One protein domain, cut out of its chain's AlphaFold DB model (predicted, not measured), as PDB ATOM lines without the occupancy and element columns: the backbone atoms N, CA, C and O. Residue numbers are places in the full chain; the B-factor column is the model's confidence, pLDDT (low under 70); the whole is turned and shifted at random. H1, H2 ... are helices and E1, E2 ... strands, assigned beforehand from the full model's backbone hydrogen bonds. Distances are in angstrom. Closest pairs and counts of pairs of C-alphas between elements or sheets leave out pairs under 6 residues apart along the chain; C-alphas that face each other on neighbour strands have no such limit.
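What this domain is: This is residues 7 to 215 of the 215 residues of an uncharacterized protein of Paludibacter sp. 47-17 (UniProt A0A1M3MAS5). One broad, twisted sheet of seven strands is covered on one face by four helices: H1 lies over the E2 and E3 part, while H2, H3 and H4 lie over the E7 and E6 part. A fifth helix, H5, only grazes the sheet near the end of E6 and the beginning of E7, and a long loop, residues 56 to 86, swings out as far as 32 A from the mean of all C-alphas. The printed part has 209 residues, with five named helices and seven named strands in the order E1 E2 E3 E4 H1 E5 H2 H3 H4 E6 H5 E7. The sheet runs E1 E2 E3 E4 E5 E7 E6 and is mixed; the class is mixed, helices and strands. The whole is compact, with a radius of gyration of the C-alphas of 17.9 A and spans of 54 by 39 by 31 A.

Where its parts are: Find C-alpha 7 at (39.466, 58.901, 37.303), where E1, residues 7 to 12, begins. Across the sheet you then meet E2, residues 21 to 30, 29.9 A long; E3, residues 33 to 44, 31.6 A; E4, residues 50 to 55; E5, residues 110 to 116; E7, residues 202 to 214, 36.6 A; and E6, residues 168 to 182, 35.2 A. E3 bends by 65 degrees at residue 36, E6 by 71 degrees at residue 177 and E7 by 50 degrees at residue 207. Look for H1 from C-alpha 87 at (41.075, 43.668, 48.221) through residue 101, 20.5 A. H2 spans residues 122 to 135, 19.7 A; H3, residues 143 to 152; H4, residues 154 to 166, 19.5 A; H5, residues 183 to 189. E7 ends at C-alpha 214, (30.333, 33.593, 27.944).

How they stand to each other: Start at edge strand E1: E1 E2 E3 E4 is a meander, each strand the antiparallel neighbour of the one before, and each step is a hairpin. Look for N 9 and O 27 at 2.8 A between E1 and E2, N 22 and O 43 at 2.7 A between E2 and E3, and N 40 and O 53 at 2.8 A between E3 and E4. E4 and E5 are parallel, with N 52 and O 112 at 2.9 A; with H1 they form a strand-helix-strand unit, two parallel neighbour strands with a helix between, its crossover right-handed. E5 and E7 are antiparallel, with N 208 and O 115 at 2.8 A, as are E7 and edge strand E6, with N 174 and O 209 at 2.8 A. The sheet and H1, H2, H3 and H4 on one face of it make two layers. H1, at a height over the sheet of 8.3 A, lies over E2 and E3; its closest C-alphas to E2 are those of Ile 97 and Tyr 26, 6.3 A. H2 lies over E7, with the C-alphas of Thr 128 and Leu 204 closest at 5.2 A. H3 lies over E6, with Gly 147 and Val 173 closest, their C-alphas 4.8 A apart. H4 also lies over E6, with the C-alphas of Asn 160 and Ser 169 closest at 5.4 A. H2 and H3 touch at a steep tilt of 50 degrees, opposite ways, the C-alphas of Val 127 and Leu 150 closest at 6.4 A. H1, with residues 91 to 95 alone, and H4 only just touch, with 3 pairs of C-alphas within 8 A, the closest those of Lys 95 and Ile 162 at 6.3 A. H5 is apart from H1, H2, H3 and H4. In H1, H2 and H3 every O i to N i+4 pair is within hydrogen-bond range; in H4 it is 7 of 9 and in H5 2 of 3.

The domain as a whole: The C-alphas farthest apart, those of Val 70 and Glu 134, are 55.9 A apart. The printed part has no cut. The links E4 to H1, 31 residues, and H5 to E7, 12 residues, are long; in the first, residues 82 to 83 pair in parallel with residues 34 to 35 of E3. The model's confidence is under 70 at residues 16 to 19 and 58 to 81; the mean pLDDT of the printed part is 87.9.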
ATOM      1  N   ILE A   7      39.298  58.994  38.756       89.25
ATOM      2  CA  ILE A   7      39.466  58.901  37.303       89.25
ATOM      3  C   ILE A   7      40.124  57.568  36.951       89.25
ATOM      4  O   ILE A   7      41.122  57.174  37.558       89.25
ATOM      5  N   VAL A   8      39.575  56.880  35.945       90.94
ATOM      6  CA  VAL A   8      40.239  55.736  35.305       90.94
ATOM      7  C   VAL A   8      41.149  56.269  34.206       90.94
ATOM      8  O   VAL A   8      40.678  56.849  33.229       90.94
ATOM      9  N   VAL A   9      42.447  56.046  34.364       89.88
ATOM     10  CA  VAL A   9      43.479  56.398  33.389       89.88
ATOM     11  C   VAL A   9      43.840  55.149  32.592       89.88
ATOM     12  O   VAL A   9      43.798  54.033  33.114       89.88
ATOM     13  N   SER A  10      44.188  55.328  31.319       89.75
ATOM     14  CA  SER A  10      44.607  54.234  30.445       89.75
ATOM     15  C   SER A  10      45.833  54.625  29.627       89.75
ATOM     16  O   SER A  10      45.919  55.768  29.177       89.75
ATOM     17  N   LYS A  11      46.762  53.691  29.408       87.94
ATOM     18  CA  LYS A  11      47.967  53.909  28.599       87.94
ATOM     19  C   LYS A  11      48.241  52.704  27.709       87.94
ATOM     20  O   LYS A  11      48.332  51.576  28.187       87.94
ATOM     21  N   THR A  12      48.381  52.948  26.409       88.50
ATOM     22  CA  THR A  12      48.815  51.923  25.455       88.50
ATOM     23  C   THR A  12      50.276  51.581  25.719       88.50
ATOM     24  O   THR A  12      51.117  52.475  25.829       88.50
ATOM     25  N   ILE A  13      50.573  50.290  25.827       83.44
ATOM     26  CA  ILE A  13      51.929  49.793  26.049       83.44
ATOM     27  C   ILE A  13      52.621  49.668  24.681       83.44
ATOM     28  O   ILE A  13      52.125  48.934  23.817       83.44
ATOM     29  N   PRO A  14      53.741  50.383  24.444       76.56
ATOM     30  CA  PRO A  14      54.481  50.279  23.192       76.56
ATOM     31  C   PRO A  14      54.978  48.852  22.965       76.56
ATOM     32  O   PRO A  14      55.475  48.200  23.882       76.56
ATOM     33  N   GLN A  15      54.870  48.382  21.727       71.75
ATOM     34  CA  GLN A  15      55.363  47.067  21.329       71.75
ATOM     35  C   GLN A  15      56.761  47.194  20.743       71.75
ATOM     36  O   GLN A  15      56.992  48.023  19.863       71.75
ATOM     37  N   GLU A  16      57.671  46.327  21.176       58.09
ATOM     38  CA  GLU A  16      58.949  46.127  20.499       58.09
ATOM     39  C   GLU A  16      58.800  44.984  19.476       58.09
ATOM     40  O   GLU A  16      58.482  43.849  19.832       58.09
ATOM     41  N   GLY A  17      59.004  45.280  18.187       63.00
ATOM     42  CA  GLY A  17      59.023  44.287  17.102       63.00
ATOM     43  C   GLY A  17      57.653  43.857  16.548       63.00
ATOM     44  O   GLY A  17      56.638  44.533  16.706       63.00
ATOM     45  N   THR A  18      57.622  42.721  15.840       56.22
ATOM     46  CA  THR A  18      56.414  42.155  15.206       56.22
ATOM     47  C   THR A  18      55.581  41.359  16.212       56.22
ATOM     48  O   THR A  18      55.450  40.139  16.094       56.22
ATOM     49  N   ASN A  19      55.045  42.024  17.234       66.25
ATOM     50  CA  ASN A  19      54.185  41.363  18.208       66.25
ATOM     51  C   ASN A  19      52.714  41.391  17.741       66.25
ATOM     52  O   ASN A  19      52.181  42.424  17.330       66.25
ATOM     53  N   HIS A  20      52.043  40.239  17.777       80.56
ATOM     54  CA  HIS A  20      50.630  40.103  17.387       80.56
ATOM     55  C   HIS A  20      49.660  40.450  18.526       80.56
ATOM     56  O   HIS A  20      48.472  40.158  18.430       80.56
ATOM     57  N   LEU A  21      50.156  41.056  19.599       84.88
ATOM     58  CA  LEU A  21      49.370  41.456  20.760       84.88
ATOM     59  C   LEU A  21      49.112  42.958  20.697       84.88
ATOM     60  O   LEU A  21      49.933  43.682  20.160       84.88
ATOM     61  N   TYR A  22      47.977  43.434  21.183       89.94
ATOM     62  CA  TYR A  22      47.724  44.822  21.556       89.94
ATOM     63  C   TYR A  22      47.622  44.877  23.078       89.94
ATOM     64  O   TYR A  22      46.946  44.042  23.671       89.94
ATOM     65  N   GLU A  23      48.337  45.810  23.707       92.06
ATOM     66  CA  GLU A  23      48.438  45.888  25.163       92.06
ATOM     67  C   GLU A  23      48.063  47.285  25.655       92.06
ATOM     68  O   GLU A  23      48.563  48.295  25.148       92.06
ATOM     69  N   LYS A  24      47.194  47.347  26.665       92.06
ATOM     70  CA  LYS A  24      46.775  48.603  27.292       92.06
ATOM     71  C   LYS A  24      46.620  48.413  28.794       92.06
ATOM     72  O   LYS A  24      45.934  47.498  29.245       92.06
ATOM     73  N   GLU A  25      47.265  49.273  29.571       92.69
ATOM     74  CA  GLU A  25      47.160  49.286  31.029       92.69
ATOM     75  C   GLU A  25      46.087  50.280  31.472       92.69
ATOM     76  O   GLU A  25      46.045  51.405  30.971       92.69
ATOM     77  N   TYR A  26      45.260  49.881  32.436       93.62
ATOM     78  CA  TYR A  26      44.288  50.737  33.110       93.62
ATOM     79  C   TYR A  26      44.549  50.775  34.608       93.62
ATOM     80  O   TYR A  26      44.824  49.742  35.219       93.62
ATOM     81  N   PHE A  27      44.393  51.946  35.213       92.00
ATOM     82  CA  PHE A  27      44.520  52.139  36.656       92.00
ATOM     83  C   PHE A  27      43.672  53.318  37.129       92.00
ATOM     84  O   PHE A  27      43.231  54.148  36.331       92.00
ATOM     85  N   VAL A  28      43.432  53.388  38.435       91.38
ATOM     86  CA  VAL A  28      42.642  54.458  39.053       91.38
ATOM     87  C   VAL A  28      43.551  55.512  39.683       91.38
ATOM     88  O   VAL A  28      44.605  55.193  40.238       91.38
ATOM     89  N   THR A  29      43.125  56.770  39.587       87.94
ATOM     90  CA  THR A  29      43.695  57.917  40.302       87.94
ATOM     91  C   THR A  29      42.621  58.570  41.169       87.94
ATOM     92  O   THR A  29      41.464  58.654  40.751       87.94
ATOM     93  N   ILE A  30      42.999  58.997  42.374       83.38
ATOM     94  CA  ILE A  30      42.149  59.694  43.346       83.38
ATOM     95  C   ILE A  30      42.924  60.926  43.804       83.38
ATOM     96  O   ILE A  30      44.004  60.775  44.364       83.38
ATOM     97  N   GLU A  31      42.407  62.130  43.547       77.12
ATOM     98  CA  GLU A  31      43.061  63.394  43.955       77.12
ATOM     99  C   GLU A  31      44.551  63.474  43.536       77.12
ATOM    100  O   GLU A  31      45.394  64.010  44.253       77.12
ATOM    101  N   ASN A  32      44.876  62.942  42.351       70.19
ATOM    102  CA  ASN A  32      46.229  62.796  41.780       70.19
ATOM    103  C   ASN A  32      47.136  61.721  42.410       70.19
ATOM    104  O   ASN A  32      48.243  61.512  41.912       70.19
ATOM    105  N   ASP A  33      46.688  60.989  43.431       78.75
ATOM    106  CA  ASP A  33      47.380  59.786  43.896       78.75
ATOM    107  C   ASP A  33      46.955  58.577  43.056       78.75
ATOM    108  O   ASP A  33      45.787  58.409  42.700       78.75
ATOM    109  N   THR A  34      47.913  57.731  42.692       86.44
ATOM    110  CA  THR A  34      47.679  56.633  41.757       86.44
ATOM    111  C   THR A  34      47.599  55.303  42.493       86.44
ATOM    112  O   THR A  34      48.509  54.951  43.234       86.44
ATOM    113  N   SER A  35      46.578  54.497  42.218       89.69
ATOM    114  CA  SER A  35      46.430  53.161  42.808       89.69
ATOM    115  C   SER A  35      47.622  52.254  42.508       89.69
ATOM    116  O   SER A  35      48.146  52.274  41.395       89.69
ATOM    117  N   CYS A  36      48.056  51.416  43.451       88.94
ATOM    118  CA  CYS A  36      49.029  50.353  43.174       88.94
ATOM    119  C   CYS A  36      48.469  49.261  42.251       88.94
ATOM    120  O   CYS A  36      49.247  48.536  41.636       88.94
ATOM    121  N   PHE A  37      47.142  49.133  42.185       93.38
ATOM    122  CA  PHE A  37      46.442  48.146  41.384       93.38
ATOM    123  C   PHE A  37      46.220  48.664  39.962       93.38
ATOM    124  O   PHE A  37      45.694  49.758  39.745       93.38
ATOM    125  N   SER A  38      46.609  47.854  38.983       93.81
ATOM    126  CA  SER A  38      46.325  48.094  37.575       93.81
ATOM    127  C   SER A  38      45.943  46.802  36.860       93.81
ATOM    128  O   SER A  38      46.181  45.688  37.335       93.81
ATOM    129  N   CYS A  39      45.291  46.958  35.713       95.69
ATOM    130  CA  CYS A  39      44.880  45.866  34.844       95.69
ATOM    131  C   CYS A  39      45.511  46.064  33.469       95.69
ATOM    132  O   CYS A  39      45.204  47.040  32.784       95.69
ATOM    133  N   VAL A  40      46.355  45.126  33.050       95.00
ATOM    134  CA  VAL A  40      46.892  45.078  31.689       95.00
ATOM    135  C   VAL A  40      45.985  44.196  30.847       95.00
ATOM    136  O   VAL A  40      45.863  42.999  31.104       95.00
ATOM    137  N   PHE A  41      45.341  44.796  29.855       96.31
ATOM    138  CA  PHE A  41      44.566  44.099  28.842       96.31
ATOM    139  C   PHE A  41      45.505  43.709  27.711       96.31
ATOM    140  O   PHE A  41      46.256  44.552  27.222       96.31
ATOM    141  N   LEU A  42      45.452  42.442  27.308       94.62
ATOM    142  CA  LEU A  42      46.174  41.914  26.160       94.62
ATOM    143  C   LEU A  42      45.166  41.332  25.178       94.62
ATOM    144  O   LEU A  42      44.461  40.383  25.523       94.62
ATOM    145  N   GLU A  43      45.134  41.868  23.967       95.31
ATOM    146  CA  GLU A  43      44.302  41.394  22.866       95.31
ATOM    147  C   GLU A  43      45.178  40.796  21.769       95.31
ATOM    148  O   GLU A  43      46.113  41.424  21.272       95.31
ATOM    149  N   HIS A  44      44.882  39.571  21.351       92.56
ATOM    150  CA  HIS A  44      45.593  38.951  20.243       92.56
ATOM    151  C   HIS A  44      44.986  39.364  18.897       92.56
ATOM    152  O   HIS A  44      43.933  38.866  18.517       92.56
ATOM    153  N   LYS A  45      45.695  40.183  18.112       87.12
ATOM    154  CA  LYS A  45      45.210  40.832  16.875       87.12
ATOM    155  C   LYS A  45      44.642  39.885  15.807       87.12
ATOM    156  O   LYS A  45      43.912  40.333  14.937       87.12
ATOM    157  N   LYS A  46      45.005  38.592  15.815       87.94
ATOM    158  CA  LYS A  46      44.470  37.606  14.846       87.94
ATOM    159  C   LYS A  46      43.251  36.839  15.344       87.94
ATOM    160  O   LYS A  46      42.515  36.301  14.532       87.94
ATOM    161  N   THR A  47      43.114  36.670  16.656       91.81
ATOM    162  CA  THR A  47      42.040  35.843  17.241       91.81
ATOM    163  C   THR A  47      41.089  36.662  18.097       91.81
ATOM    164  O   THR A  47      40.187  36.074  18.679       91.81
ATOM    165  N   GLU A  48      41.381  37.953  18.272       92.56
ATOM    166  CA  GLU A  48      40.678  38.944  19.099       92.56
ATOM    167  C   GLU A  48      40.544  38.550  20.573       92.56
ATOM    168  O   GLU A  48      39.923  39.238  21.364       92.56
ATOM    169  N   ARG A  49      41.185  37.449  20.980       94.88
ATOM    170  CA  ARG A  49      41.137  36.927  22.347       94.88
ATOM    171  C   ARG A  49      41.738  37.939  23.300       94.88
ATOM    172  O   ARG A  49      42.893  38.332  23.117       94.88
ATOM    173  N   ILE A  50      40.988  38.248  24.350       97.38
ATOM    174  CA  ILE A  50      41.384  39.187  25.388       97.38
ATOM    175  C   ILE A  50      41.735  38.429  26.663       97.38
ATOM    176  O   ILE A  50      41.051  37.491  27.087       97.38
ATOM    177  N   SER A  51      42.815  38.865  27.299       97.56
ATOM    178  CA  SER A  51      43.173  38.474  28.654       97.56
ATOM    179  C   SER A  51      43.479  39.699  29.504       97.56
ATOM    180  O   SER A  51      43.944  40.713  28.989       97.56
ATOM    181  N   ILE A  52      43.211  39.605  30.803       98.06
ATOM    182  CA  ILE A  52      43.511  40.661  31.769       98.06
ATOM    183  C   ILE A  52      44.531  40.136  32.772       98.06
ATOM    184  O   ILE A  52      44.339  39.092  33.395       98.06
ATOM    185  N   LYS A  53      45.611  40.877  32.975       97.06
ATOM    186  CA  LYS A  53      46.576  40.616  34.040       97.06
ATOM    187  C   LYS A  53      46.475  41.699  35.103       97.06
ATOM    188  O   LYS A  53      46.548  42.880  34.776       97.06
ATOM    189  N   PHE A  54      46.324  41.306  36.363       96.62
ATOM    190  CA  PHE A  54      46.407  42.239  37.481       96.62
ATOM    191  C   PHE A  54      47.864  42.465  37.870       96.62
ATOM    192  O   PHE A  54      48.632  41.511  38.031       96.62
ATOM    193  N   GLU A  55      48.221  43.726  38.058       92.19
ATOM    194  CA  GLU A  55      49.541  44.180  38.479       92.19
ATOM    195  C   GLU A  55      49.394  45.023  39.751       92.19
ATOM    196  O   GLU A  55      48.417  45.753  39.912       92.19
ATOM    197  N   TYR A  56      50.347  44.893  40.683       86.00
ATOM    198  CA  TYR A  56      50.200  45.450  42.039       86.00
ATOM    199  C   TYR A  56      51.315  46.388  42.494       86.00
ATOM    200  O   TYR A  56      51.252  46.879  43.613       86.00
ATOM    201  N   ASN A  57      52.354  46.612  41.685       72.62
ATOM    202  CA  ASN A  57      53.501  47.464  42.045       72.62
ATOM    203  C   ASN A  57      54.316  47.933  40.824       72.62
ATOM    204  O   ASN A  57      55.424  48.446  40.979       72.62
ATOM    205  N   ASN A  58      53.828  47.708  39.602       59.66
ATOM    206  CA  ASN A  58      54.629  47.878  38.397       59.66
ATOM    207  C   ASN A  58      53.878  48.683  37.351       59.66
ATOM    208  O   ASN A  58      53.352  48.130  36.392       59.66
ATOM    209  N   LYS A  59      53.877  50.004  37.512       60.47
ATOM    210  CA  LYS A  59      53.485  50.863  36.402       60.47
ATOM    211  C   LYS A  59      54.735  51.116  35.579       60.47
ATOM    212  O   LYS A  59      55.411  52.128  35.765       60.47
ATOM    213  N   LYS A  60      55.071  50.173  34.693       52.19
ATOM    214  CA  LYS A  60      56.217  50.295  33.774       52.19
ATOM    215  C   LYS A  60      56.202  51.612  32.983       52.19
ATOM    216  O   LYS A  60      57.242  52.020  32.480       52.19
ATOM    217  N   TYR A  61      55.048  52.280  32.891       51.41
ATOM    218  CA  TYR A  61      54.833  53.412  31.999       51.41
ATOM    219  C   TYR A  61      54.210  54.649  32.669       51.41
ATOM    220  O   TYR A  61      53.644  55.484  31.970       51.41
ATOM    221  N   LEU A  62      54.319  54.836  33.989       47.84
ATOM    222  CA  LEU A  62      53.766  56.036  34.651       47.84
ATOM    223  C   LEU A  62      54.480  57.369  34.331       47.84
ATOM    224  O   LEU A  62      54.033  58.424  34.777       47.84
ATOM    225  N   SER A  63      55.546  57.372  33.529       43.91
ATOM    226  CA  SER A  63      56.124  58.607  32.996       43.91
ATOM    227  C   SER A  63      55.224  59.186  31.899       43.91
ATOM    228  O   SER A  63      55.366  58.801  30.743       43.91
ATOM    229  N   SER A  64      54.249  60.036  32.257       42.22
ATOM    230  CA  SER A  64      53.726  61.143  31.412       42.22
ATOM    231  C   SER A  64      52.351  61.687  31.860       42.22
ATOM    232  O   SER A  64      51.496  61.912  31.005       42.22
ATOM    233  N   ILE A  65      52.073  61.869  33.159       44.38
ATOM    234  CA  ILE A  65      50.856  62.613  33.578       44.38
ATOM    235  C   ILE A  65      51.137  64.123  33.743       44.38
ATOM    236  O   ILE A  65      50.211  64.921  33.788       44.38
ATOM    237  N   SER A  66      52.401  64.563  33.731       39.00
ATOM    238  CA  SER A  66      52.731  65.990  33.618       39.00
ATOM    239  C   SER A  66      53.012  66.364  32.163       39.00
ATOM    240  O   SER A  66      53.884  65.750  31.545       39.00
ATOM    241  N   ASP A  67      52.331  67.394  31.655       36.12
ATOM    242  CA  ASP A  67      52.605  68.122  30.402       36.12
ATOM    243  C   ASP A  67      53.997  68.781  30.409       36.12
ATOM    244  O   ASP A  67      54.184  69.996  30.387       36.12
ATOM    245  N   SER A  68      55.037  67.972  30.487       39.06
ATOM    246  CA  SER A  68      56.414  68.401  30.339       39.06
ATOM    247  C   SER A  68      57.114  67.293  29.583       39.06
ATOM    248  O   SER A  68      57.593  66.316  30.149       39.06
ATOM    249  N   LEU A  69      57.141  67.465  28.263       38.66
ATOM    250  CA  LEU A  69      57.946  66.731  27.285       38.66
ATOM    251  C   LEU A  69      59.466  66.894  27.521       38.66
ATOM    252  O   LEU A  69      60.256  66.878  26.584       38.66
ATOM    253  N   VAL A  70      59.905  67.061  28.769       40.69
ATOM    254  CA  VAL A  70      61.304  67.251  29.133       40.69
ATOM    255  C   VAL A  70      61.567  66.417  30.386       40.69
ATOM    256  O   VAL A  70      60.963  66.641  31.428       40.69
ATOM    257  N   VAL A  71      62.500  65.471  30.263       37.41
ATOM    258  CA  VAL A  71      63.023  64.572  31.311       37.41
ATOM    259  C   VAL A  71      62.198  63.307  31.611       37.41
ATOM    260  O   VAL A  71      61.758  63.065  32.730       37.41
ATOM    261  N   ALA A  72      62.093  62.408  30.635       35.78
ATOM    262  CA  ALA A  72      62.017  60.974  30.941       35.78
ATOM    263  C   ALA A  72      62.820  60.152  29.923       35.78
ATOM    264  O   ALA A  72      62.378  59.114  29.436       35.78
ATOM    265  N   GLU A  73      64.029  60.620  29.609       35.06
ATOM    266  CA  GLU A  73      65.092  59.706  29.208       35.06
ATOM    267  C   GLU A  73      65.355  58.753  30.383       35.06
ATOM    268  O   GLU A  73      65.735  59.182  31.470       35.06
ATOM    269  N   LEU A  74      65.072  57.465  30.172       37.44
ATOM    270  CA  LEU A  74      65.885  56.324  30.614       37.44
ATOM    271  C   LEU A  74      66.533  56.379  32.015       37.44
ATOM    272  O   LEU A  74      67.644  55.893  32.196       37.44
ATOM    273  N   ASN A  75      65.831  56.859  33.041       34.19
ATOM    274  CA  ASN A  75      66.279  56.688  34.422       34.19
ATOM    275  C   ASN A  75      65.513  55.543  35.088       34.19
ATOM    276  O   ASN A  75      64.388  55.694  35.569       34.19
ATOM    277  N   PHE A  76      66.169  54.380  35.130       38.88
ATOM    278  CA  PHE A  76      65.886  53.310  36.083       38.88
ATOM    279  C   PHE A  76      65.772  53.909  37.494       38.88
ATOM    280  O   PHE A  76      66.784  54.213  38.118       38.88
ATOM    281  N   GLY A  77      64.553  54.075  38.014       42.69
ATOM    282  CA  GLY A  77      64.357  54.343  39.443       42.69
ATOM    283  C   GLY A  77      63.305  55.372  39.833       42.69
ATOM    284  O   GLY A  77      63.001  55.445  41.022       42.69
ATOM    285  N   TYR A  78      62.698  56.122  38.906       41.19
ATOM    286  CA  TYR A  78      61.597  57.017  39.282       41.19
ATOM    287  C   TYR A  78      60.312  56.207  39.510       41.19
ATOM    288  O   TYR A  78      59.521  55.959  38.600       41.19
ATOM    289  N   ARG A  79      60.131  55.727  40.743       52.56
ATOM    290  CA  ARG A  79      58.865  55.142  41.185       52.56
ATOM    291  C   ARG A  79      57.897  56.289  41.411       52.56
ATOM    292  O   ARG A  79      58.047  57.037  42.372       52.56
ATOM    293  N   VAL A  80      56.923  56.434  40.522       58.22
ATOM    294  CA  VAL A  80      55.813  57.355  40.769       58.22
ATOM    295  C   VAL A  80      55.104  56.906  42.052       58.22
ATOM    296  O   VAL A  80      54.848  55.704  42.181       58.22
ATOM    297  N   PRO A  81      54.845  57.815  43.012       66.62
ATOM    298  CA  PRO A  81      54.139  57.481  44.241       66.62
ATOM    299  C   PRO A  81      52.816  56.784  43.935       66.62
ATOM    300  O   PRO A  81      52.137  57.105  42.958       66.62
ATOM    301  N   TYR A  82      52.483  55.793  44.749       80.50
ATOM    302  CA  TYR A  82      51.214  55.097  44.654       80.50
ATOM    303  C   TYR A  82      50.709  54.724  46.039       80.50
ATOM    304  O   TYR A  82      51.497  54.350  46.917       80.50
ATOM    305  N   TYR A  83      49.393  54.743  46.214       85.62
ATOM    306  CA  TYR A  83      48.765  54.199  47.408       85.62
ATOM    307  C   TYR A  83      48.514  52.701  47.251       85.62
ATOM    308  O   TYR A  83      48.158  52.202  46.182       85.62
ATOM    309  N   LYS A  84      48.687  51.953  48.341       88.06
ATOM    310  CA  LYS A  84      48.322  50.536  48.368       88.06
ATOM    311  C   LYS A  84      46.813  50.372  48.559       88.06
ATOM    312  O   LYS A  84      46.193  51.078  49.349       88.06
ATOM    313  N   THR A  85      46.243  49.371  47.902       91.19
ATOM    314  CA  THR A  85      44.812  49.040  47.974       91.19
ATOM    315  C   THR A  85      44.541  47.822  48.855       91.19
ATOM    316  O   THR A  85      45.307  46.859  48.838       91.19
ATOM    317  N   THR A  86      43.401  47.814  49.543       95.44
ATOM    318  CA  THR A  86      42.770  46.586  50.063       95.44
ATOM    319  C   THR A  86      42.110  45.787  48.942       95.44
ATOM    320  O   THR A  86      41.727  46.365  47.925       95.44
ATOM    321  N   TYR A  87      41.846  44.494  49.161       97.19
ATOM    322  CA  TYR A  87      41.075  43.668  48.221       97.19
ATOM    323  C   TYR A  87      39.763  44.332  47.777       97.19
ATOM    324  O   TYR A  87      39.452  44.431  46.595       97.19
ATOM    325  N   LYS A  88      38.999  44.868  48.737       96.38
ATOM    326  CA  LYS A  88      37.724  45.536  48.454       96.38
ATOM    327  C   LYS A  88      37.894  46.751  47.535       96.38
ATOM    328  O   LYS A  88      37.030  47.006  46.700       96.38
ATOM    329  N   GLN A  89      38.981  47.510  47.694       95.88
ATOM    330  CA  GLN A  89      39.306  48.613  46.787       95.88
ATOM    331  C   GLN A  89      39.680  48.083  45.400       95.88
ATOM    332  O   GLN A  89      39.108  48.563  44.432       95.88
ATOM    333  N   GLN A  90      40.504  47.034  45.304       96.81
ATOM    334  CA  GLN A  90      40.859  46.389  44.026       96.81
ATOM    335  C   GLN A  90      39.611  45.940  43.250       96.81
ATOM    336  O   GLN A  90      39.474  46.230  42.068       96.81
ATOM    337  N   VAL A  91      38.646  45.301  43.922       98.00
ATOM    338  CA  VAL A  91      37.364  44.873  43.327       98.00
ATOM    339  C   VAL A  91      36.552  46.067  42.802       98.00
ATOM    340  O   VAL A  91      35.972  46.007  41.714       98.00
ATOM    341  N   ASN A  92      36.513  47.176  43.547       96.94
ATOM    342  CA  ASN A  92      35.828  48.393  43.109       96.94
ATOM    343  C   ASN A  92      36.532  49.055  41.918       96.94
ATOM    344  O   ASN A  92      35.864  49.459  40.967       96.94
ATOM    345  N   GLU A  93      37.859  49.133  41.952       96.69
ATOM    346  CA  GLU A  93      38.672  49.689  40.873       96.69
ATOM    347  C   GLU A  93      38.562  48.830  39.608       96.69
ATOM    348  O   GLU A  93      38.307  49.370  38.535       96.69
ATOM    349  N   LEU A  94      38.602  47.497  39.721       98.19
ATOM    350  CA  LEU A  94      38.374  46.567  38.608       98.19
ATOM    351  C   LEU A  94      37.020  46.819  37.936       98.19
ATOM    352  O   LEU A  94      36.921  46.853  36.712       98.19
ATOM    353  N   LYS A  95      35.965  47.038  38.727       97.94
ATOM    354  CA  LYS A  95      34.637  47.371  38.201       97.94
ATOM    355  C   LYS A  95      34.633  48.697  37.431       97.94
ATOM    356  O   LYS A  95      33.887  48.821  36.462       97.94
ATOM    357  N   MET A  96      35.404  49.694  37.861       97.31
ATOM    358  CA  MET A  96      35.539  50.967  37.139       97.31
ATOM    359  C   MET A  96      36.345  50.789  35.852       97.31
ATOM    360  O   MET A  96      35.923  51.259  34.798       97.31
ATOM    361  N   ILE A  97      37.446  50.044  35.927       97.75
ATOM    362  CA  ILE A  97      38.316  49.729  34.797       97.75
ATOM    363  C   ILE A  97      37.548  48.978  33.707       97.75
ATOM    364  O   ILE A  97      37.544  49.430  32.569       97.75
ATOM    365  N   LEU A  98      36.824  47.907  34.050       98.00
ATOM    366  CA  LEU A  98      36.038  47.131  33.082       98.00
ATOM    367  C   LEU A  98      34.944  47.961  32.401       98.00
ATOM    368  O   LEU A  98      34.558  47.681  31.272       98.00
ATOM    369  N   ARG A  99      34.401  48.978  33.080       97.06
ATOM    370  CA  ARG A  99      33.430  49.897  32.468       97.06
ATOM    371  C   ARG A  99      34.082  50.831  31.466       97.06
ATOM    372  O   ARG A  99      33.449  51.144  30.473       97.06
ATOM    373  N   LYS A 100      35.304  51.283  31.742       96.69
ATOM    374  CA  LYS A 100      36.058  52.149  30.834       96.69
ATOM    375  C   LYS A 100      36.611  51.363  29.646       96.69
ATOM    376  O   LYS A 100      36.589  51.859  28.529       96.69
ATOM    377  N   SER A 101      37.052  50.128  29.870       97.00
ATOM    378  CA  SER A 101      37.724  49.324  28.848       97.00
ATOM    379  C   SER A 101      36.831  48.929  27.673       97.00
ATOM    380  O   SER A 101      37.369  48.587  26.629       97.00
ATOM    381  N   VAL A 102      35.497  48.979  27.805       96.38
ATOM    382  CA  VAL A 102      34.571  48.685  26.689       96.38
ATOM    383  C   VAL A 102      34.697  49.669  25.524       96.38
ATOM    384  O   VAL A 102      34.220  49.382  24.435       96.38
ATOM    385  N   GLU A 103      35.308  50.834  25.747       95.81
ATOM    386  CA  GLU A 103      35.589  51.806  24.684       95.81
ATOM    387  C   GLU A 103      36.732  51.349  23.765       95.81
ATOM    388  O   GLU A 103      36.825  51.798  22.627       95.81
ATOM    389  N   ASP A 104      37.598  50.465  24.259       95.50
ATOM    390  CA  ASP A 104      38.818  50.026  23.577       95.50
ATOM    391  C   ASP A 104      38.821  48.528  23.243       95.50
ATOM    392  O   ASP A 104      39.628  48.090  22.429       95.50
ATOM    393  N   PHE A 105      37.973  47.739  23.906       95.88
ATOM    394  CA  PHE A 105      38.008  46.282  23.873       95.88
ATOM    395  C   PHE A 105      36.601  45.694  23.798       95.88
ATOM    396  O   PHE A 105      35.731  46.045  24.601       95.88
ATOM    397  N   ASP A 106      36.414  44.715  22.913       95.75
ATOM    398  CA  ASP A 106      35.214  43.883  22.914       95.75
ATOM    399  C   ASP A 106      35.313  42.811  24.008       95.75
ATOM    400  O   ASP A 106      35.943  41.763  23.846       95.75
ATOM    401  N   LEU A 107      34.688  43.082  25.157       95.69
ATOM    402  CA  LEU A 107      34.723  42.168  26.297       95.69
ATOM    403  C   LEU A 107      34.044  40.822  26.019       95.69
ATOM    404  O   LEU A 107      34.310  39.883  26.764       95.69
ATOM    405  N   ASP A 108      33.268  40.670  24.941       93.75
ATOM    406  CA  ASP A 108      32.767  39.355  24.527       93.75
ATOM    407  C   ASP A 108      33.905  38.370  24.205       93.75
ATOM    408  O   ASP A 108      33.731  37.154  24.324       93.75
ATOM    409  N   ASN A 109      35.090  38.892  23.873       96.19
ATOM    410  CA  ASN A 109      36.296  38.113  23.617       96.19
ATOM    411  C   ASN A 109      37.191  37.918  24.855       96.19
ATOM    412  O   ASN A 109      38.290  37.360  24.741       96.19
ATOM    413  N   LEU A 110      36.758  38.339  26.049       97.81
ATOM    414  CA  LEU A 110      37.502  38.148  27.296       97.81
ATOM    415  C   LEU A 110      37.463  36.684  27.757       97.81
ATOM    416  O   LEU A 110      36.435  36.167  28.190       97.81
ATOM    417  N   GLN A 111      38.622  36.023  27.718       97.81
ATOM    418  CA  GLN A 111      38.746  34.589  28.009       97.81
ATOM    419  C   GLN A 111      39.538  34.274  29.274       97.81
ATOM    420  O   GLN A 111      39.334  33.217  29.875       97.81
ATOM    421  N   TYR A 112      40.450  35.159  29.683       98.12
ATOM    422  CA  TYR A 112      41.365  34.865  30.781       98.12
ATOM    423  C   TYR A 112      41.594  36.060  31.695       98.12
ATOM    424  O   TYR A 112      41.716  37.195  31.240       98.12
ATOM    425  N   MET A 113      41.732  35.784  32.989       98.69
ATOM    426  CA  MET A 113      42.281  36.727  33.959       98.69
ATOM    427  C   MET A 113      43.415  36.065  34.733       98.69
ATOM    428  O   MET A 113      43.387  34.854  34.952       98.69
ATOM    429  N   SER A 114      44.418  36.829  35.156       98.50
ATOM    430  CA  SER A 114      45.515  36.277  35.952       98.50
ATOM    431  C   SER A 114      46.108  37.272  36.936       98.50
ATOM    432  O   SER A 114      46.108  38.475  36.678       98.50
ATOM    433  N   PHE A 115      46.588  36.774  38.076       98.00
ATOM    434  CA  PHE A 115      47.135  37.608  39.147       98.00
ATOM    435  C   PHE A 115      47.962  36.806  40.157       98.00
ATOM    436  O   PHE A 115      47.825  35.590  40.269       98.00
ATOM    437  N   GLU A 116      48.803  37.492  40.931       97.19
ATOM    438  CA  GLU A 116      49.448  36.920  42.119       97.19
ATOM    439  C   GLU A 116      48.538  37.071  43.345       97.19
ATOM    440  O   GLU A 116      47.961  38.136  43.556       97.19
ATOM    441  N   LEU A 117      48.406  36.018  44.159       97.94
ATOM    442  CA  LEU A 117      47.474  36.009  45.290       97.94
ATOM    443  C   LEU A 117      47.898  36.957  46.421       97.94
ATOM    444  O   LEU A 117      47.054  37.660  46.968       97.94
ATOM    445  N   LEU A 118      49.181  36.993  46.791       96.44
ATOM    446  CA  LEU A 118      49.642  37.686  48.001       96.44
ATOM    447  C   LEU A 118      49.243  39.180  48.089       96.44
ATOM    448  O   LEU A 118      48.748  39.581  49.150       96.44
ATOM    449  N   PRO A 119      49.362  39.997  47.017       95.62
ATOM    450  CA  PRO A 119      48.946  41.407  47.017       95.62
ATOM    451  C   PRO A 119      47.451  41.653  47.265       95.62
ATOM    452  O   PRO A 119      47.045  42.781  47.547       95.62
ATOM    453  N   THR A 120      46.613  40.616  47.182       97.00
ATOM    454  CA  THR A 120      45.175  40.745  47.452       97.00
ATOM    455  C   THR A 120      44.861  40.927  48.937       97.00
ATOM    456  O   THR A 120      43.734  41.243  49.285       97.00
ATOM    457  N   GLY A 121      45.827  40.792  49.850       96.31
ATOM    458  CA  GLY A 121      45.606  41.136  51.257       96.31
ATOM    459  C   GLY A 121      44.631  40.176  51.946       96.31
ATOM    460  O   GLY A 121      44.900  38.980  52.041       96.31
ATOM    461  N   ASP A 122      43.501  40.691  52.432       97.50
ATOM    462  CA  ASP A 122      42.504  39.909  53.183       97.50
ATOM    463  C   ASP A 122      42.009  38.655  52.431       97.50
ATOM    464  O   ASP A 122      41.799  37.616  53.056       97.50
ATOM    465  N   LEU A 123      41.910  38.696  51.094       98.25
ATOM    466  CA  LEU A 123      41.568  37.508  50.299       98.25
ATOM    467  C   LEU A 123      42.638  36.408  50.428       98.25
ATOM    468  O   LEU A 123      42.308  35.232  50.583       98.25
ATOM    469  N   ALA A 124      43.924  36.766  50.401       98.25
ATOM    470  CA  ALA A 124      45.002  35.797  50.585       98.25
ATOM    471  C   ALA A 124      44.945  35.149  51.979       98.25
ATOM    472  O   ALA A 124      45.222  33.955  52.103       98.25
ATOM    473  N   ILE A 125      44.539  35.892  53.017       98.25
ATOM    474  CA  ILE A 125      44.324  35.347  54.369       98.25
ATOM    475  C   ILE A 125      43.149  34.371  54.382       98.25
ATOM    476  O   ILE A 125      43.293  33.259  54.890       98.25
ATOM    477  N   GLU A 126      42.014  34.749  53.795       98.25
ATOM    478  CA  GLU A 126      40.839  33.880  53.683       98.25
ATOM    479  C   GLU A 126      41.202  32.548  53.011       98.25
ATOM    480  O   GLU A 126      40.973  31.472  53.572       98.25
ATOM    481  N   VAL A 127      41.839  32.620  51.839       98.44
ATOM    482  CA  VAL A 127      42.266  31.447  51.067       98.44
ATOM    483  C   VAL A 127      43.298  30.627  51.841       98.44
ATOM    484  O   VAL A 127      43.224  29.400  51.839       98.44
ATOM    485  N   THR A 128      44.227  31.274  52.552       98.38
ATOM    486  CA  THR A 128      45.206  30.589  53.411       98.38
ATOM    487  C   THR A 128      44.513  29.803  54.520       98.38
ATOM    488  O   THR A 128      44.839  28.638  54.733       98.38
ATOM    489  N   ASN A 129      43.533  30.396  55.201       98.06
ATOM    490  CA  ASN A 129      42.795  29.737  56.276       98.06
ATOM    491  C   ASN A 129      41.996  28.532  55.760       98.06
ATOM    492  O   ASN A 129      42.040  27.454  56.356       98.06
ATOM    493  N   GLN A 130      41.313  28.683  54.622       98.19
ATOM    494  CA  GLN A 130      40.589  27.582  53.981       98.19
ATOM    495  C   GLN A 130      41.543  26.468  53.527       98.19
ATOM    496  O   GLN A 130      41.276  25.291  53.770       98.19
ATOM    497  N   TYR A 131      42.689  26.832  52.944       98.38
ATOM    498  CA  TYR A 131      43.744  25.893  52.577       98.38
ATOM    499  C   TYR A 131      44.266  25.127  53.791       98.38
ATOM    500  O   TYR A 131      44.335  23.902  53.758       98.38
ATOM    501  N   MET A 132      44.614  25.822  54.876       97.50
ATOM    502  CA  MET A 132      45.173  25.198  56.078       97.50
ATOM    503  C   MET A 132      44.175  24.278  56.771       97.50
ATOM    504  O   MET A 132      44.576  23.246  57.308       97.50
ATOM    505  N   LYS A 133      42.880  24.596  56.715       97.19
ATOM    506  CA  LYS A 133      41.827  23.706  57.209       97.19
ATOM    507  C   LYS A 133      41.792  22.371  56.459       97.19
ATOM    508  O   LYS A 133      41.457  21.357  57.060       97.19
ATOM    509  N   GLU A 134      42.129  22.366  55.171       97.12
ATOM    510  CA  GLU A 134      42.071  21.165  54.332       97.12
ATOM    511  C   GLU A 134      43.409  20.409  54.245       97.12
ATOM    512  O   GLU A 134      43.435  19.183  54.314       97.12
ATOM    513  N   PHE A 135      44.528  21.123  54.119       96.88
ATOM    514  CA  PHE A 135      45.853  20.548  53.845       96.88
ATOM    515  C   PHE A 135      46.872  20.757  54.973       96.88
ATOM    516  O   PHE A 135      48.003  20.264  54.896       96.88
ATOM    517  N   GLY A 136      46.514  21.508  56.017       95.19
ATOM    518  CA  GLY A 136      47.458  21.967  57.029       95.19
ATOM    519  C   GLY A 136      48.529  22.888  56.436       95.19
ATOM    520  O   GLY A 136      48.285  23.673  55.523       95.19
ATOM    521  N   THR A 137      49.754  22.787  56.949       92.44
ATOM    522  CA  THR A 137      50.876  23.659  56.559       92.44
ATOM    523  C   THR A 137      51.811  23.035  55.519       92.44
ATOM    524  O   THR A 137      52.929  23.517  55.333       92.44
ATOM    525  N   LYS A 138      51.418  21.924  54.884       92.81
ATOM    526  CA  LYS A 138      52.210  21.261  53.836       92.81
ATOM    527  C   LYS A 138      51.771  21.764  52.464       92.81
ATOM    528  O   LYS A 138      50.592  22.037  52.263       92.81
ATOM    529  N   ILE A 139      52.707  21.872  51.522       94.44
ATOM    530  CA  ILE A 139      52.376  22.153  50.119       94.44
ATOM    531  C   ILE A 139      51.798  20.885  49.490       94.44
ATOM    532  O   ILE A 139      52.389  19.810  49.589       94.44
ATOM    533  N   THR A 140      50.624  21.015  48.878       95.38
ATOM    534  CA  THR A 140      49.944  19.941  48.151       95.38
ATOM    535  C   THR A 140      50.258  20.010  46.661       95.38
ATOM    536  O   THR A 140      50.390  21.096  46.107       95.38
ATOM    537  N   ASN A 141      50.275  18.856  45.993       94.19
ATOM    538  CA  ASN A 141      50.306  18.778  44.528       94.19
ATOM    539  C   ASN A 141      48.890  18.772  43.919       94.19
ATOM    540  O   ASN A 141      48.731  18.726  42.701       94.19
ATOM    541  N   ASN A 142      47.838  18.813  44.748       96.00
ATOM    542  CA  ASN A 142      46.450  18.841  44.288       96.00
ATOM    543  C   ASN A 142      46.004  20.267  43.916       96.00
ATOM    544  O   ASN A 142      45.136  20.864  44.554       96.00
ATOM    545  N   TYR A 143      46.604  20.824  42.865       96.88
ATOM    546  CA  TYR A 143      46.333  22.194  42.413       96.88
ATOM    547  C   TYR A 143      44.890  22.411  41.964       96.88
ATOM    548  O   TYR A 143      44.346  23.494  42.170       96.88
ATOM    549  N   LYS A 144      44.227  21.372  41.437       97.31
ATOM    550  CA  LYS A 144      42.796  21.422  41.109       97.31
ATOM    551  C   LYS A 144      41.961  21.763  42.342       97.31
ATOM    552  O   LYS A 144      41.046  22.577  42.271       97.31
ATOM    553  N   ARG A 145      42.285  21.155  43.485       97.75
ATOM    554  CA  ARG A 145      41.555  21.395  44.726       97.75
ATOM    555  C   ARG A 145      41.840  22.777  45.313       97.75
ATOM    556  O   ARG A 145      40.909  23.416  45.787       97.75
ATOM    557  N   VAL A 146      43.067  23.284  45.188       98.25
ATOM    558  CA  VAL A 146      43.390  24.676  45.563       98.25
ATOM    559  C   VAL A 146      42.660  25.684  44.666       98.25
ATOM    560  O   VAL A 146      42.120  26.666  45.164       98.25
ATOM    561  N   GLY A 147      42.556  25.408  43.362       98.50
ATOM    562  CA  GLY A 147      41.719  26.189  42.447       98.50
ATOM    563  C   GLY A 147      40.251  26.228  42.886       98.50
ATOM    564  O   GLY A 147      39.629  27.286  42.856       98.50
ATOM    565  N   GLN A 148      39.710  25.114  43.388       98.44
ATOM    566  CA  GLN A 148      38.347  25.079  43.928       98.44
ATOM    567  C   GLN A 148      38.187  25.907  45.214       98.44
ATOM    568  O   GLN A 148      37.145  26.531  45.391       98.44
ATOM    569  N   ILE A 149      39.196  25.934  46.093       98.56
ATOM    570  CA  ILE A 149      39.202  26.810  47.279       98.56
ATOM    571  C   ILE A 149      39.097  28.274  46.838       98.56
ATOM    572  O   ILE A 149      38.212  28.989  47.293       98.56
ATOM    573  N   LEU A 150      39.932  28.696  45.884       98.62
ATOM    574  CA  LEU A 150      39.876  30.047  45.318       98.62
ATOM    575  C   LEU A 150      38.515  30.351  44.679       98.62
ATOM    576  O   LEU A 150      37.940  31.404  44.942       98.62
ATOM    577  N   LEU A 151      37.970  29.431  43.881       98.31
ATOM    578  CA  LEU A 151      36.664  29.604  43.243       98.31
ATOM    579  C   LEU A 151      35.520  29.743  44.263       98.31
ATOM    580  O   LEU A 151      34.572  30.480  44.014       98.31
ATOM    581  N   ASN A 152      35.613  29.059  45.403       98.25
ATOM    582  CA  ASN A 152      34.605  29.103  46.464       98.25
ATOM    583  C   ASN A 152      34.820  30.241  47.478       98.25
ATOM    584  O   ASN A 152      33.976  30.433  48.352       98.25
ATOM    585  N   SER A 153      35.937  30.964  47.384       98.44
ATOM    586  CA  SER A 153      36.247  32.118  48.235       98.44
ATOM    587  C   SER A 153      35.512  33.384  47.783       98.44
ATOM    588  O   SER A 153      34.834  33.403  46.745       98.44
ATOM    589  N   GLN A 154      35.713  34.482  48.512       98.19
ATOM    590  CA  GLN A 154      35.202  35.800  48.131       98.19
ATOM    591  C   GLN A 154      35.636  36.238  46.712       98.19
ATOM    592  O   GLN A 154      34.903  36.974  46.050       98.19
ATOM    593  N   LEU A 155      36.759  35.719  46.191       98.38
ATOM    594  CA  LEU A 155      37.184  35.907  44.796       98.38
ATOM    595  C   LEU A 155      36.098  35.504  43.795       98.38
ATOM    596  O   LEU A 155      35.739  36.288  42.915       98.38
ATOM    597  N   GLY A 156      35.581  34.279  43.915       98.31
ATOM    598  CA  GLY A 156      34.596  33.752  42.976       98.31
ATOM    599  C   GLY A 156      33.269  34.497  43.055       98.31
ATOM    600  O   GLY A 156      32.634  34.733  42.026       98.31
ATOM    601  N   VAL A 157      32.874  34.918  44.259       98.38
ATOM    602  CA  VAL A 157      31.664  35.720  44.485       98.38
ATOM    603  C   VAL A 157      31.785  37.088  43.811       98.38
ATOM    604  O   VAL A 157      30.905  37.479  43.039       98.38
ATOM    605  N   ASP A 158      32.874  37.811  44.072       98.44
ATOM    606  CA  ASP A 158      33.048  39.179  43.584       98.44
ATOM    607  C   ASP A 158      33.264  39.238  42.074       98.44
ATOM    608  O   ASP A 158      32.637  40.055  41.393       98.44
ATOM    609  N   LEU A 159      34.103  38.352  41.529       98.06
ATOM    610  CA  LEU A 159      34.377  38.332  40.096       98.06
ATOM    611  C   LEU A 159      33.148  37.926  39.286       98.06
ATOM    612  O   LEU A 159      32.821  38.628  38.333       98.06
ATOM    613  N   ASN A 160      32.408  36.879  39.674       97.88
ATOM    614  CA  ASN A 160      31.162  36.544  38.973       97.88
ATOM    615  C   ASN A 160      30.155  37.701  39.046       97.88
ATOM    616  O   ASN A 160      29.511  38.020  38.051       97.88
ATOM    617  N   LYS A 161      30.052  38.396  40.185       97.62
ATOM    618  CA  LYS A 161      29.164  39.560  40.322       97.62
ATOM    619  C   LYS A 161      29.542  40.711  39.384       97.62
ATOM    620  O   LYS A 161      28.651  41.391  38.865       97.62
ATOM    621  N   ILE A 162      30.834  40.975  39.201       97.38
ATOM    622  CA  ILE A 162      31.314  42.034  38.305       97.38
ATOM    623  C   ILE A 162      31.137  41.622  36.840       97.38
ATOM    624  O   ILE A 162      30.573  42.395  36.063       97.38
ATOM    625  N   LEU A 163      31.572  40.412  36.487       97.25
ATOM    626  CA  LEU A 163      31.615  39.900  35.116       97.25
ATOM    627  C   LEU A 163      30.229  39.581  34.540       97.25
ATOM    628  O   LEU A 163      30.026  39.731  33.338       97.25
ATOM    629  N   ASN A 164      29.241  39.262  35.382       96.12
ATOM    630  CA  ASN A 164      27.876  38.976  34.931       96.12
ATOM    631  C   ASN A 164      27.221  40.152  34.177       96.12
ATOM    632  O   ASN A 164      26.318  39.949  33.374       96.12
ATOM    633  N   ARG A 165      27.689  41.393  34.384       94.81
ATOM    634  CA  ARG A 165      27.241  42.571  33.609       94.81
ATOM    635  C   ARG A 165      27.602  42.498  32.125       94.81
ATOM    636  O   ARG A 165      26.996  43.203  31.330       94.81
ATOM    637  N   TYR A 166      28.588  41.674  31.799       96.31
ATOM    638  CA  TYR A 166      29.103  41.432  30.460       96.31
ATOM    639  C   TYR A 166      28.744  40.019  29.983       96.31
ATOM    640  O   TYR A 166      29.346  39.524  29.045       96.31
ATOM    641  N   PHE A 167      27.795  39.347  30.654       96.62
ATOM    642  CA  PHE A 167      27.401  37.965  30.361       96.62
ATOM    643  C   PHE A 167      28.572  36.970  30.417       96.62
ATOM    644  O   PHE A 167      28.592  35.975  29.697       96.62
ATOM    645  N   ILE A 168      29.530  37.216  31.314       97.50
ATOM    646  CA  ILE A 168      30.699  36.364  31.535       97.50
ATOM    647  C   ILE A 168      30.647  35.766  32.941       97.50
ATOM    648  O   ILE A 168      30.304  36.444  33.912       97.50
ATOM    649  N   SER A 169      31.061  34.505  33.058       97.19
ATOM    650  CA  SER A 169      31.264  33.814  34.333       97.19
ATOM    651  C   SER A 169      32.613  33.107  34.389       97.19
ATOM    652  O   SER A 169      33.254  32.844  33.368       97.19
ATOM    653  N   ILE A 170      33.044  32.773  35.605       98.31
ATOM    654  CA  ILE A 170      34.217  31.928  35.808       98.31
ATOM    655  C   ILE A 170      33.878  30.494  35.394       98.31
ATOM    656  O   ILE A 170      32.954  29.876  35.922       98.31
ATOM    657  N   GLU A 171      34.659  29.944  34.468       98.00
ATOM    658  CA  GLU A 171      34.605  28.529  34.101       98.00
ATOM    659  C   GLU A 171      35.493  27.694  35.025       98.00
ATOM    660  O   GLU A 171      35.077  26.644  35.513       98.00
ATOM    661  N   GLN A 172      36.723  28.155  35.260       98.00
ATOM    662  CA  GLN A 172      37.728  27.408  36.004       98.00
ATOM    663  C   GLN A 172      38.752  28.342  36.650       98.00
ATOM    664  O   GLN A 172      39.134  29.357  36.071       98.00
ATOM    665  N   VAL A 173      39.257  27.937  37.819       98.69
ATOM    666  CA  VAL A 173      40.435  28.532  38.457       98.69
ATOM    667  C   VAL A 173      41.555  27.496  38.514       98.69
ATOM    668  O   VAL A 173      41.359  26.374  38.984       98.69
ATOM    669  N   SER A 174      42.731  27.888  38.039       98.44
ATOM    670  CA  SER A 174      43.971  27.112  38.058       98.44
ATOM    671  C   SER A 174      45.059  27.908  38.772       98.44
ATOM    672  O   SER A 174      44.992  29.134  38.845       98.44
ATOM    673  N   ILE A 175      46.070  27.218  39.300       98.56
ATOM    674  CA  ILE A 175      47.177  27.857  40.014       98.56
ATOM    675  C   ILE A 175      48.534  27.335  39.555       98.56
ATOM    676  O   ILE A 175      48.654  26.196  39.105       98.56
ATOM    677  N   GLU A 176      49.563  28.149  39.758       97.69
ATOM    678  CA  GLU A 176      50.967  27.779  39.610       97.69
ATOM    679  C   GLU A 176      51.810  28.315  40.771       97.69
ATOM    680  O   GLU A 176      51.424  29.255  41.469       97.69
ATOM    681  N   LYS A 177      53.004  27.731  40.946       95.88
ATOM    682  CA  LYS A 177      54.027  28.191  41.902       95.88
ATOM    683  C   LYS A 177      53.495  28.315  43.336       95.88
ATOM    684  O   LYS A 177      53.744  29.311  44.006       95.88
ATOM    685  N   LEU A 178      52.761  27.306  43.808       97.69
ATOM    686  CA  LEU A 178      52.220  27.277  45.165       97.69
ATOM    687  C   LEU A 178      53.345  27.222  46.206       97.69
ATOM    688  O   LEU A 178      54.151  26.294  46.207       97.69
ATOM    689  N   HIS A 179      53.392  28.198  47.107       97.44
ATOM    690  CA  HIS A 179      54.366  28.240  48.194       97.44
ATOM    691  C   HIS A 179      53.824  29.021  49.394       97.44
ATOM    692  O   HIS A 179      52.832  29.741  49.293       97.44
ATOM    693  N   PHE A 180      54.486  28.884  50.542       97.88
ATOM    694  CA  PHE A 180      54.226  29.727  51.707       97.88
ATOM    695  C   PHE A 180      55.225  30.879  51.774       97.88
ATOM    696  O   PHE A 180      56.417  30.705  51.515       97.88
ATOM    697  N   VAL A 181      54.742  32.040  52.197       96.88
ATOM    698  CA  VAL A 181      55.549  33.203  52.572       96.88
ATOM    699  C   VAL A 181      55.306  33.561  54.036       96.88
ATOM    700  O   VAL A 181      54.350  33.093  54.650       96.88
ATOM    701  N   THR A 182      56.182  34.377  54.615       95.50
ATOM    702  CA  THR A 182      56.008  34.874  55.985       95.50
ATOM    703  C   THR A 182      54.976  35.995  56.037       95.50
ATOM    704  O   THR A 182      54.779  36.717  55.054       95.50
ATOM    705  N   ARG A 183      54.369  36.188  57.211       93.19
ATOM    706  CA  ARG A 183      53.478  37.324  57.481       93.19
ATOM    707  C   ARG A 183      54.128  38.680  57.155       93.19
ATOM    708  O   ARG A 183      53.503  39.514  56.510       93.19
ATOM    709  N   ASP A 184      55.408  38.862  57.480       91.81
ATOM    710  CA  ASP A 184      56.150  40.101  57.180       91.81
ATOM    711  C   ASP A 184      56.210  40.410  55.680       91.81
ATOM    712  O   ASP A 184      56.020  41.551  55.256       91.81
ATOM    713  N   LYS A 185      56.419  39.381  54.845       91.62
ATOM    714  CA  LYS A 185      56.395  39.552  53.386       91.62
ATOM    715  C   LYS A 185      55.028  40.019  52.896       91.62
ATOM    716  O   LYS A 185      54.976  40.809  51.960       91.62
ATOM    717  N   MET A 186      53.946  39.566  53.526       92.38
ATOM    718  CA  MET A 186      52.591  39.998  53.192       92.38
ATOM    719  C   MET A 186      52.376  41.486  53.505       92.38
ATOM    720  O   MET A 186      51.906  42.226  52.642       92.38
ATOM    721  N   PHE A 187      52.786  41.959  54.687       90.88
ATOM    722  CA  PHE A 187      52.671  43.380  55.056       90.88
ATOM    723  C   PHE A 187      53.462  44.306  54.120       90.88
ATOM    724  O   PHE A 187      53.060  45.443  53.850       90.88
ATOM    725  N   ASN A 188      54.559  43.809  53.545       88.25
ATOM    726  CA  ASN A 188      55.342  44.575  52.581       88.25
ATOM    727  C   ASN A 188      54.597  44.834  51.266       88.25
ATOM    728  O   ASN A 188      54.843  45.871  50.647       88.25
ATOM    729  N   VAL A 189      53.668  43.966  50.852       87.31
ATOM    730  CA  VAL A 189      53.032  44.043  49.522       87.31
ATOM    731  C   VAL A 189      51.526  44.309  49.545       87.31
ATOM    732  O   VAL A 189      50.976  44.627  48.496       87.31
ATOM    733  N   SER A 190      50.876  44.265  50.712       88.50
ATOM    734  CA  SER A 190      49.409  44.342  50.819       88.50
ATOM    735  C   SER A 190      48.946  45.293  51.926       88.50
ATOM    736  O   SER A 190      49.657  45.505  52.908       88.50
ATOM    737  N   ILE A 191      47.731  45.835  51.791       91.19
ATOM    738  CA  ILE A 191      46.983  46.438  52.909       91.19
ATOM    739  C   ILE A 191      45.953  45.419  53.381       91.19
ATOM    740  O   ILE A 191      45.242  44.819  52.575       91.19
ATOM    741  N   ILE A 192      45.890  45.230  54.694       91.56
ATOM    742  CA  ILE A 192      45.110  44.187  55.359       91.56
ATOM    743  C   ILE A 192      44.231  44.867  56.402       91.56
ATOM    744  O   ILE A 192      44.708  45.742  57.127       91.56
ATOM    745  N   LYS A 193      42.954  44.484  56.467       93.44
ATOM    746  CA  LYS A 193      42.031  44.930  57.519       93.44
ATOM    747  C   LYS A 193      41.805  43.879  58.599       93.44
ATOM    748  O   LYS A 193      41.333  44.232  59.672       93.44
ATOM    749  N   THR A 194      42.112  42.619  58.307       91.94
ATOM    750  CA  THR A 194      42.053  41.517  59.269       91.94
ATOM    751  C   THR A 194      42.909  41.819  60.499       91.94
ATOM    752  O   THR A 194      44.058  42.248  60.374       91.94
ATOM    753  N   ASP A 195      42.358  41.554  61.685       92.94
ATOM    754  CA  ASP A 195      43.059  41.746  62.952       92.94
ATOM    755  C   ASP A 195      44.342  40.914  63.006       92.94
ATOM    756  O   ASP A 195      44.344  39.733  62.657       92.94
ATOM    757  N   PHE A 196      45.431  41.497  63.517       89.75
ATOM    758  CA  PHE A 196      46.758  40.868  63.509       89.75
ATOM    759  C   PHE A 196      46.774  39.449  64.106       89.75
ATOM    760  O   PHE A 196      47.414  38.557  63.553       89.75
ATOM    761  N   GLY A 197      46.035  39.221  65.199       91.69
ATOM    762  CA  GLY A 197      45.939  37.912  65.861       91.69
ATOM    763  C   GLY A 197      45.199  36.835  65.057       91.69
ATOM    764  O   GLY A 197      45.281  35.661  65.401       91.69
ATOM    765  N   GLN A 198      44.491  37.217  63.993       92.38
ATOM    766  CA  GLN A 198      43.769  36.309  63.096       92.38
ATOM    767  C   GLN A 198      44.557  35.993  61.815       92.38
ATOM    768  O   GLN A 198      44.129  35.162  61.013       92.38
ATOM    769  N   ILE A 199      45.705  36.643  61.607       95.19
ATOM    770  CA  ILE A 199      46.549  36.432  60.432       95.19
ATOM    771  C   ILE A 199      47.452  35.213  60.686       95.19
ATOM    772  O   ILE A 199      48.199  35.214  61.662       95.19
ATOM    773  N   PRO A 200      47.478  34.189  59.819       94.88
ATOM    774  CA  PRO A 200      48.403  33.062  59.965       94.88
ATOM    775  C   PRO A 200      49.882  33.485  59.917       94.88
ATOM    776  O   PRO A 200      50.234  34.486  59.294       94.88
ATOM    777  N   ASP A 201      50.779  32.714  60.543       94.44
ATOM    778  CA  ASP A 201      52.235  32.979  60.475       94.44
ATOM    779  C   ASP A 201      52.806  32.740  59.066       94.44
ATOM    780  O   ASP A 201      53.782  33.372  58.645       94.44
ATOM    781  N   LYS A 202      52.187  31.807  58.333       95.56
ATOM    782  CA  LYS A 202      52.518  31.452  56.953       95.56
ATOM    783  C   LYS A 202      51.337  31.775  56.056       95.56
ATOM    784  O   LYS A 202      50.249  31.259  56.277       95.56
ATOM    785  N   ILE A 203      51.572  32.569  55.023       97.69
ATOM    786  CA  ILE A 203      50.552  32.982  54.062       97.69
ATOM    787  C   ILE A 203      50.771  32.225  52.762       97.69
ATOM    788  O   ILE A 203      51.902  32.109  52.286       97.69
ATOM    789  N   LEU A 204      49.699  31.666  52.212       97.81
ATOM    790  CA  LEU A 204      49.737  30.987  50.930       97.81
ATOM    791  C   LEU A 204      49.921  32.020  49.816       97.81
ATOM    792  O   LEU A 204      49.224  33.030  49.774       97.81
ATOM    793  N   ASN A 205      50.833  31.744  48.891       97.81
ATOM    794  CA  ASN A 205      50.990  32.519  47.672       97.81
ATOM    795  C   ASN A 205      51.077  31.593  46.458       97.81
ATOM    796  O   ASN A 205      51.648  30.499  46.510       97.81
ATOM    797  N   CYS A 206      50.498  32.045  45.357       98.19
ATOM    798  CA  CYS A 206      50.518  31.379  44.069       98.19
ATOM    799  C   CYS A 206      50.180  32.390  42.974       98.19
ATOM    800  O   CYS A 206      49.642  33.470  43.237       98.19
ATOM    801  N   PHE A 207      50.478  32.012  41.737       98.38
ATOM    802  CA  PHE A 207      49.923  32.694  40.582       98.38
ATOM    803  C   PHE A 207      48.599  32.026  40.210       98.38
ATOM    804  O   PHE A 207      48.528  30.800  40.118       98.38
ATOM    805  N   VAL A 208      47.554  32.825  40.042       98.75
ATOM    806  CA  VAL A 208      46.185  32.386  39.779       98.75
ATOM    807  C   VAL A 208      45.849  32.674  38.322       98.75
ATOM    808  O   VAL A 208      46.050  33.789  37.845       98.75
ATOM    809  N   TYR A 209      45.296  31.678  37.634       98.69
ATOM    810  CA  TYR A 209      44.731  31.801  36.294       98.69
ATOM    811  C   TYR A 209      43.241  31.494  36.352       98.69
ATOM    812  O   TYR A 209      42.828  30.445  36.848       98.69
ATOM    813  N   ILE A 210      42.433  32.391  35.811       98.69
ATOM    814  CA  ILE A 210      40.986  32.260  35.732       98.69
ATOM    815  C   ILE A 210      40.619  32.128  34.264       98.69
ATOM    816  O   ILE A 210      40.886  33.030  33.474       98.69
ATOM    817  N   LYS A 211      39.998  31.006  33.911       98.56
ATOM    818  CA  LYS A 211      39.357  30.818  32.614       98.56
ATOM    819  C   LYS A 211      37.913  31.293  32.709       98.56
ATOM    820  O   LYS A 211      37.201  30.944  33.655       98.56
ATOM    821  N   LEU A 212      37.503  32.076  31.728       98.38
ATOM    822  CA  LEU A 212      36.187  32.682  31.639       98.38
ATOM    823  C   LEU A 212      35.386  32.049  30.507       98.38
ATOM    824  O   LEU A 212      35.946  31.587  29.512       98.38
ATOM    825  N   LYS A 213      34.065  32.054  30.664       96.38
ATOM    826  CA  LYS A 213      33.120  31.641  29.628       96.38
ATOM    827  C   LYS A 213      32.006  32.665  29.488       96.38
ATOM    828  O   LYS A 213      31.552  33.235  30.484       96.38
ATOM    829  N   LYS A 214      31.547  32.842  28.255       92.81
ATOM    830  CA  LYS A 214      30.333  33.593  27.944       92.81
ATOM    831  C   LYS A 214      29.099  32.731  28.223       92.81
ATOM    832  O   LYS A 214      29.167  31.503  28.103       92.81
ATOM    833  N   HIS A 215      28.020  33.376  28.648       84.12
ATOM    834  CA  HIS A 215      26.696  32.773  28.780       84.12
ATOM    835  C   HIS A 215      25.993  32.612  27.433       84.12
ATOM    836  O   HIS A 215      26.224  33.452  26.535       84.12
TER     837      HIS A 215